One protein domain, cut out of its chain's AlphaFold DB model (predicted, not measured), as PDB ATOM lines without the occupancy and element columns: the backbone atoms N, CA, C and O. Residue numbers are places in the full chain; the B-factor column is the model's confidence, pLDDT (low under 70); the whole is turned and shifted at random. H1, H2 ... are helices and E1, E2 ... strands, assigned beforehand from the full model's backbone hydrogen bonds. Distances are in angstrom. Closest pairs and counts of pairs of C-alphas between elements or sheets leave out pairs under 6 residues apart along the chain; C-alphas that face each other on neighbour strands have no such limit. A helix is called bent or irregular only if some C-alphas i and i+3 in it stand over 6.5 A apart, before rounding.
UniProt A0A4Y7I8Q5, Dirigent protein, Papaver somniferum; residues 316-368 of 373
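This is residues 316 to 368 of the 373 residues of the protein "Dirigent protein" of Papaver somniferum (UniProt A0A4Y7I8Q5). The domain is a long, thin, strongly twisted ribbon of three antiparallel strands, with the long strand E2 as its spine, E1 beside one half of E2 and E3 beside the other half. The small helix H1 and the loop that follows it make one end of the ribbon, the turn from E2 to E3 makes the other, and residues 316 to 326, with no named element, make a loop before E1. The printed part has 53 residues, with one named helix and three named strands in the order E1, H1, E2, E3; the sheet's order is E1, E2, E3, and the class is mostly strand. The whole is loose, with a radius of gyration of the C-alphas of 13.6 A, and its C-alphas span 40 by 18 by 18 A, a rod.

The printed part begins at Leu 316, with its C-alpha at (11.122, 7.406, -53.283). E1, residues 327 to 332, begins at C-alpha 327 at (20.849, 10.393, -47.032) and is 14.0 A long from first to last C-alpha. H1, residues 334 to 338, measures 8.2 A and is irregular: C-alphas 334 and 337 are 7.0 A apart. E2, residues 345 to 354, is the longest strand at 26.3 A, and it bends by 59 degrees at residue 348. E3, residues 363 to 368, is 14.3 A long and ends at C-alpha 368 at (21.604, 4.153, -53.905).

E2 is the inner strand of the sheet, and E1 and E3 are its edge strands. The pairing is staggered: E2 pairs with E1 over residues 345 to 349 and with E3 over residues 350 to 354. E1 and E2 are antiparallel, with 167 degrees between their directions; C-alphas 327 and 349 face each other at 4.0 A, and N 330 and O 346 are within hydrogen-bond range at 2.8 A. E2 and E3 form an antiparallel hairpin at 165 degrees; C-alphas 354 and 363 face each other at 4.4 A, and N 351 and O 367 are within hydrogen-bond range at 2.9 A. E1 and E3 are apart. H1 is not on the sheet, but only just, with 4 pairs of C-alphas within 10 A. The closest C-alphas of H1 and E2, those of Thr 336 and Ala 345, are 6.7 A apart. H1 and E3 are apart. In H1, 0 of 1 O i to N i+4 pairs is within hydrogen-bond range, and 1 of 2 O i to N i+3 pairs is.

The two C-alphas farthest apart, those of Ala 334 and Arg 362, are 39.7 A from each other. The printed part has no cut. The link from E1 to H1 is tight, those from H1 to E2 and from E2 to E3 are short, and no link is long. The mean pLDDT of the printed part is 90.6, and no printed residue is under 70.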
ATOM      1  N   LEU A 316       9.809   7.273 -53.908       94.88
ATOM      2  CA  LEU A 316      11.122   7.406 -53.283       94.88
ATOM      3  C   LEU A 316      10.963   8.184 -51.979       94.88
ATOM      4  O   LEU A 316      10.340   9.246 -51.978       94.88
ATOM      5  N   HIS A 317      11.540   7.661 -50.900       93.81
ATOM      6  CA  HIS A 317      11.503   8.281 -49.575       93.81
ATOM      7  C   HIS A 317      12.883   8.796 -49.191       93.81
ATOM      8  O   HIS A 317      13.705   8.038 -48.684       93.81
ATOM      9  N   ASP A 318      13.119  10.080 -49.444       91.06
ATOM     10  CA  ASP A 318      14.346  10.760 -49.034       91.06
ATOM     11  C   ASP A 318      14.167  11.370 -47.641       91.06
ATOM     12  O   ASP A 318      13.207  12.100 -47.373       91.06
ATOM     13  N   ASN A 319      15.096  11.056 -46.742       91.81
ATOM     14  CA  ASN A 319      15.154  11.628 -45.414       91.81
ATOM     15  C   ASN A 319      16.590  12.022 -45.047       91.81
ATOM     16  O   ASN A 319      17.423  11.182 -44.694       91.81
ATOM     17  N   LEU A 320      16.851  13.328 -45.045       88.62
ATOM     18  CA  LEU A 320      18.162  13.908 -44.746       88.62
ATOM     19  C   LEU A 320      18.346  14.302 -43.270       88.62
ATOM     20  O   LEU A 320      19.408  14.810 -42.906       88.62
ATOM     21  N   ILE A 321      17.340  14.101 -42.409       85.75
ATOM     22  CA  ILE A 321      17.365  14.540 -41.004       85.75
ATOM     23  C   ILE A 321      16.804  13.485 -40.032       85.75
ATOM     24  O   ILE A 321      16.112  12.539 -40.400       85.75
ATOM     25  N   GLY A 322      17.090  13.663 -38.739       85.25
ATOM     26  CA  GLY A 322      16.569  12.801 -37.673       85.25
ATOM     27  C   GLY A 322      17.271  11.442 -37.552       85.25
ATOM     28  O   GLY A 322      18.329  11.208 -38.129       85.25
ATOM     29  N   SER A 323      16.700  10.541 -36.747       79.62
ATOM     30  CA  SER A 323      17.300   9.231 -36.439       79.62
ATOM     31  C   SER A 323      17.188   8.214 -37.578       79.62
ATOM     32  O   SER A 323      18.015   7.312 -37.670       79.62
ATOM     33  N   ASN A 324      16.192   8.371 -38.455       84.94
ATOM     34  CA  ASN A 324      15.912   7.461 -39.571       84.94
ATOM     35  C   ASN A 324      16.442   8.013 -40.903       84.94
ATOM     36  O   ASN A 324      15.823   7.835 -41.948       84.94
ATOM     37  N   GLN A 325      17.566   8.728 -40.853       90.94
ATOM     38  CA  GLN A 325      18.197   9.341 -42.016       90.94
ATOM     39  C   GLN A 325      18.604   8.278 -43.052       90.94
ATOM     40  O   GLN A 325      19.217   7.253 -42.718       90.94
ATOM     41  N   THR A 326      18.284   8.526 -44.316       92.56
ATOM     42  CA  THR A 326      18.609   7.677 -45.472       92.56
ATOM     43  C   THR A 326      19.688   8.309 -46.353       92.56
ATOM     44  O   THR A 326      20.484   7.576 -46.941       92.56
ATOM     45  N   GLY A 327      19.810   9.640 -46.333       93.06
ATOM     46  CA  GLY A 327      20.849  10.393 -47.032       93.06
ATOM     47  C   GLY A 327      21.773  11.170 -46.101       93.06
ATOM     48  O   GLY A 327      21.314  11.942 -45.268       93.06
ATOM     49  N   PHE A 328      23.088  10.998 -46.244       94.06
ATOM     50  CA  PHE A 328      24.103  11.600 -45.378       94.06
ATOM     51  C   PHE A 328      25.021  12.520 -46.168       94.06
ATOM     52  O   PHE A 328      25.595  12.111 -47.177       94.06
ATOM     53  N   ARG A 329      25.231  13.742 -45.673       93.75
ATOM     54  CA  ARG A 329      26.179  14.686 -46.276       93.75
ATOM     55  C   ARG A 329      27.596  14.121 -46.196       93.75
ATOM     56  O   ARG A 329      28.038  13.730 -45.115       93.75
ATOM     57  N   ILE A 330      28.298  14.097 -47.327       95.12
ATOM     58  CA  ILE A 330      29.681  13.607 -47.431       95.12
ATOM     59  C   ILE A 330      30.683  14.723 -47.733       95.12
ATOM     60  O   ILE A 330      31.859  14.585 -47.402       95.12
ATOM     61  N   ALA A 331      30.230  15.813 -48.355       93.50
ATOM     62  CA  ALA A 331      31.060  16.933 -48.787       93.50
ATOM     63  C   ALA A 331      30.221  18.215 -48.908       93.50
ATOM     64  O   ALA A 331      29.034  18.143 -49.235       93.50
ATOM     65  N   GLU A 332      30.838  19.373 -48.669       93.00
ATOM     66  CA  GLU A 332      30.225  20.686 -48.895       93.00
ATOM     67  C   GLU A 332      31.277  21.757 -49.216       93.00
ATOM     68  O   GLU A 332      32.411  21.699 -48.735       93.00
ATOM     69  N   ALA A 333      30.899  22.741 -50.029       89.75
ATOM     70  CA  ALA A 333      31.706  23.919 -50.303       89.75
ATOM     71  C   ALA A 333      31.508  24.988 -49.216       89.75
ATOM     72  O   ALA A 333      30.458  25.098 -48.589       89.75
ATOM     73  N   ALA A 334      32.499  25.868 -49.045       85.88
ATOM     74  CA  ALA A 334      32.401  26.976 -48.087       85.88
ATOM     75  C   ALA A 334      31.221  27.927 -48.377       85.88
ATOM     76  O   ALA A 334      30.649  28.501 -47.453       85.88
ATOM     77  N   ILE A 335      30.843  28.073 -49.653       81.81
ATOM     78  CA  ILE A 335      29.753  28.955 -50.090       81.81
ATOM     79  C   ILE A 335      28.358  28.402 -49.762       81.81
ATOM     80  O   ILE A 335      27.389  29.159 -49.799       81.81
ATOM     81  N   THR A 336      28.232  27.114 -49.417       84.12
ATOM     82  CA  THR A 336      26.934  26.440 -49.256       84.12
ATOM     83  C   THR A 336      26.030  27.140 -48.242       84.12
ATOM     84  O   THR A 336      24.846  27.318 -48.505       84.12
ATOM     85  N   ASN A 337      26.585  27.653 -47.140       80.75
ATOM     86  CA  ASN A 337      25.811  28.367 -46.111       80.75
ATOM     87  C   ASN A 337      25.411  29.801 -46.501       80.75
ATOM     88  O   ASN A 337      24.565  30.399 -45.843       80.75
ATOM     89  N   SER A 338      26.040  30.371 -47.531       78.94
ATOM     90  CA  SER A 338      25.758  31.724 -48.034       78.94
ATOM     91  C   SER A 338      24.922  31.738 -49.315       78.94
ATOM     92  O   SER A 338      24.528  32.809 -49.772       78.94
ATOM     93  N   SER A 339      24.667  30.572 -49.908       75.81
ATOM     94  CA  SER A 339      23.884  30.454 -51.134       75.81
ATOM     95  C   SER A 339      22.381  30.517 -50.844       75.81
ATOM     96  O   SER A 339      21.902  29.954 -49.862       75.81
ATOM     97  N   SER A 340      21.618  31.185 -51.714       77.62
ATOM     98  CA  SER A 340      20.152  31.291 -51.604       77.62
ATOM     99  C   SER A 340      19.423  29.997 -51.979       77.62
ATOM    100  O   SER A 340      18.312  29.745 -51.519       77.62
ATOM    101  N   THR A 341      20.060  29.173 -52.804       73.62
ATOM    102  CA  THR A 341      19.674  27.801 -53.143       73.62
ATOM    103  C   THR A 341      20.775  26.904 -52.605       73.62
ATOM    104  O   THR A 341      21.928  27.229 -52.859       73.62
ATOM    105  N   PHE A 342      20.465  25.855 -51.845       79.56
ATOM    106  CA  PHE A 342      21.403  25.027 -51.065       79.56
ATOM    107  C   PHE A 342      22.510  24.348 -51.915       79.56
ATOM    108  O   PHE A 342      22.544  23.143 -52.070       79.56
ATOM    109  N   PHE A 343      23.416  25.134 -52.493       86.81
ATOM    110  CA  PHE A 343      24.314  24.741 -53.572       86.81
ATOM    111  C   PHE A 343      25.700  24.390 -53.046       86.81
ATOM    112  O   PHE A 343      26.243  25.043 -52.149       86.81
ATOM    113  N   GLY A 344      26.317  23.389 -53.663       87.12
ATOM    114  CA  GLY A 344      27.663  22.945 -53.347       87.12
ATOM    115  C   GLY A 344      27.696  21.909 -52.232       87.12
ATOM    116  O   GLY A 344      28.718  21.801 -51.560       87.12
ATOM    117  N   ALA A 345      26.621  21.147 -52.031       90.25
ATOM    118  CA  ALA A 345      26.605  20.014 -51.113       90.25
ATOM    119  C   ALA A 345      26.485  18.692 -51.879       90.25
ATOM    120  O   ALA A 345      25.912  18.608 -52.964       90.25
ATOM    121  N   THR A 346      27.046  17.624 -51.320       92.62
ATOM    122  CA  THR A 346      26.845  16.268 -51.841       92.62
ATOM    123  C   THR A 346      26.563  15.306 -50.704       92.62
ATOM    124  O   THR A 346      27.209  15.332 -49.652       92.62
ATOM    125  N   PHE A 347      25.603  14.426 -50.955       94.00
ATOM    126  CA  PHE A 347      25.105  13.410 -50.054       94.00
ATOM    127  C   PHE A 347      25.310  12.025 -50.667       94.00
ATOM    128  O   PHE A 347      25.229  11.842 -51.881       94.00
ATOM    129  N   MET A 348      25.566  11.046 -49.805       96.25
ATOM    130  CA  MET A 348      25.421   9.632 -50.126       96.25
ATOM    131  C   MET A 348      24.057   9.173 -49.631       96.25
ATOM    132  O   MET A 348      23.757   9.357 -48.449       96.25
ATOM    133  N   VAL A 349      23.261   8.570 -50.507       95.88
ATOM    134  CA  VAL A 349      21.891   8.146 -50.203       95.88
ATOM    135  C   VAL A 349      21.714   6.642 -50.346       95.88
ATOM    136  O   VAL A 349      22.342   6.000 -51.195       95.88
ATOM    137  N   ASP A 350      20.848   6.101 -49.496       96.31
ATOM    138  CA  ASP A 350      20.272   4.764 -49.593       96.31
ATOM    139  C   ASP A 350      18.790   4.863 -49.209       96.31
ATOM    140  O   ASP A 350      18.401   4.613 -48.060       96.31
ATOM    141  N   ASP A 351      17.973   5.279 -50.177       95.69
ATOM    142  CA  ASP A 351      16.572   5.651 -49.980       95.69
ATOM    143  C   ASP A 351      15.621   4.495 -50.323       95.69
ATOM    144  O   ASP A 351      15.776   3.862 -51.375       95.69
ATOM    145  N   PRO A 352      14.614   4.202 -49.484       96.00
ATOM    146  CA  PRO A 352      13.577   3.225 -49.793       96.00
ATOM    147  C   PRO A 352      12.768   3.594 -51.040       96.00
ATOM    148  O   PRO A 352      12.347   4.739 -51.216       96.00
ATOM    149  N   LEU A 353      12.484   2.587 -51.867       96.31
ATOM    150  CA  LEU A 353      11.474   2.647 -52.919       96.31
ATOM    151  C   LEU A 353      10.276   1.796 -52.501       96.31
ATOM    152  O   LEU A 353      10.453   0.613 -52.208       96.31
ATOM    153  N   THR A 354       9.066   2.352 -52.512       97.31
ATOM    154  CA  THR A 354       7.839   1.655 -52.086       97.31
ATOM    155  C   THR A 354       6.730   1.711 -53.140       97.31
ATOM    156  O   THR A 354       6.778   2.495 -54.090       97.31
ATOM    157  N   GLU A 355       5.695   0.882 -52.979       95.81
ATOM    158  CA  GLU A 355       4.520   0.875 -53.874       95.81
ATOM    159  C   GLU A 355       3.524   2.007 -53.618       95.81
ATOM    160  O   GLU A 355       2.735   2.342 -54.502       95.81
ATOM    161  N   GLY A 356       3.545   2.577 -52.412       95.31
ATOM    162  CA  GLY A 356       2.643   3.637 -51.973       95.31
ATOM    163  C   GLY A 356       3.394   4.842 -51.400       95.31
ATOM    164  O   GLY A 356       4.560   4.708 -51.033       95.31
ATOM    165  N   PRO A 357       2.737   6.011 -51.312       95.44
ATOM    166  CA  PRO A 357       3.347   7.256 -50.837       95.44
ATOM    167  C   PRO A 357       3.620   7.284 -49.329       95.44
ATOM    168  O   PRO A 357       4.299   8.192 -48.864       95.44
ATOM    169  N   ASP A 358       3.083   6.333 -48.562       94.56
ATOM    170  CA  ASP A 358       3.385   6.183 -47.136       94.56
ATOM    171  C   ASP A 358       4.753   5.486 -46.975       94.56
ATOM    172  O   ASP A 358       4.937   4.434 -47.603       94.56
ATOM    173  N   PRO A 359       5.700   6.015 -46.173       90.06
ATOM    174  CA  PRO A 359       6.981   5.365 -45.880       90.06
ATOM    175  C   PRO A 359       6.873   3.920 -45.371       90.06
ATOM    176  O   PRO A 359       7.777   3.125 -45.616       90.06
ATOM    177  N   GLU A 360       5.761   3.556 -44.728       92.19
ATOM    178  CA  GLU A 360       5.497   2.195 -44.233       92.19
ATOM    179  C   GLU A 360       4.906   1.262 -45.311       92.19
ATOM    180  O   GLU A 360       4.606   0.091 -45.062       92.19
ATOM    181  N   SER A 361       4.718   1.760 -46.538       96.56
ATOM    182  CA  SER A 361       4.263   0.951 -47.673       96.56
ATOM    183  C   SER A 361       5.257  -0.162 -48.010       96.56
ATOM    184  O   SER A 361       6.454  -0.072 -47.742       96.56
ATOM    185  N   ARG A 362       4.776  -1.205 -48.702       96.75
ATOM    186  CA  ARG A 362       5.621  -2.329 -49.131       96.75
ATOM    187  C   ARG A 362       6.858  -1.840 -49.896       96.75
ATOM    188  O   ARG A 362       6.731  -1.212 -50.949       96.75
ATOM    189  N   LEU A 363       8.034  -2.195 -49.376       96.00
ATOM    190  CA  LEU A 363       9.330  -1.957 -50.002       96.00
ATOM    191  C   LEU A 363       9.453  -2.764 -51.303       96.00
ATOM    192  O   LEU A 363       9.198  -3.968 -51.325       96.00
ATOM    193  N   VAL A 364       9.887  -2.104 -52.374       96.00
ATOM    194  CA  VAL A 364      10.167  -2.717 -53.685       96.00
ATOM    195  C   VAL A 364      11.628  -2.607 -54.100       96.00
ATOM    196  O   VAL A 364      12.059  -3.302 -55.018       96.00
ATOM    197  N   GLY A 365      12.407  -1.757 -53.433       93.75
ATOM    198  CA  GLY A 365      13.828  -1.603 -53.710       93.75
ATOM    199  C   GLY A 365      14.452  -0.454 -52.936       93.75
ATOM    200  O   GLY A 365      13.848   0.092 -52.014       93.75
ATOM    201  N   ARG A 366      15.671  -0.090 -53.334       94.50
ATOM    202  CA  ARG A 366      16.421   1.032 -52.769       94.50
ATOM    203  C   ARG A 366      17.093   1.838 -53.880       94.50
ATOM    204  O   ARG A 366      17.641   1.249 -54.815       94.50
ATOM    205  N   ALA A 367      17.061   3.162 -53.776       94.00
ATOM    206  CA  ALA A 367      17.837   4.071 -54.609       94.00
ATOM    207  C   ALA A 367      19.152   4.398 -53.892       94.00
ATOM    208  O   ALA A 367      19.146   4.942 -52.794       94.00
ATOM    209  N   GLN A 368      20.276   4.030 -54.507       94.88
ATOM    210  CA  GLN A 368      21.604   4.153 -53.905       94.88
ATOM    211  C   GLN A 368      22.530   4.980 -54.787       94.88
ATOM    212  O   GLN A 368      22.655   4.712 -55.985       94.88
TER     213      GLN A 368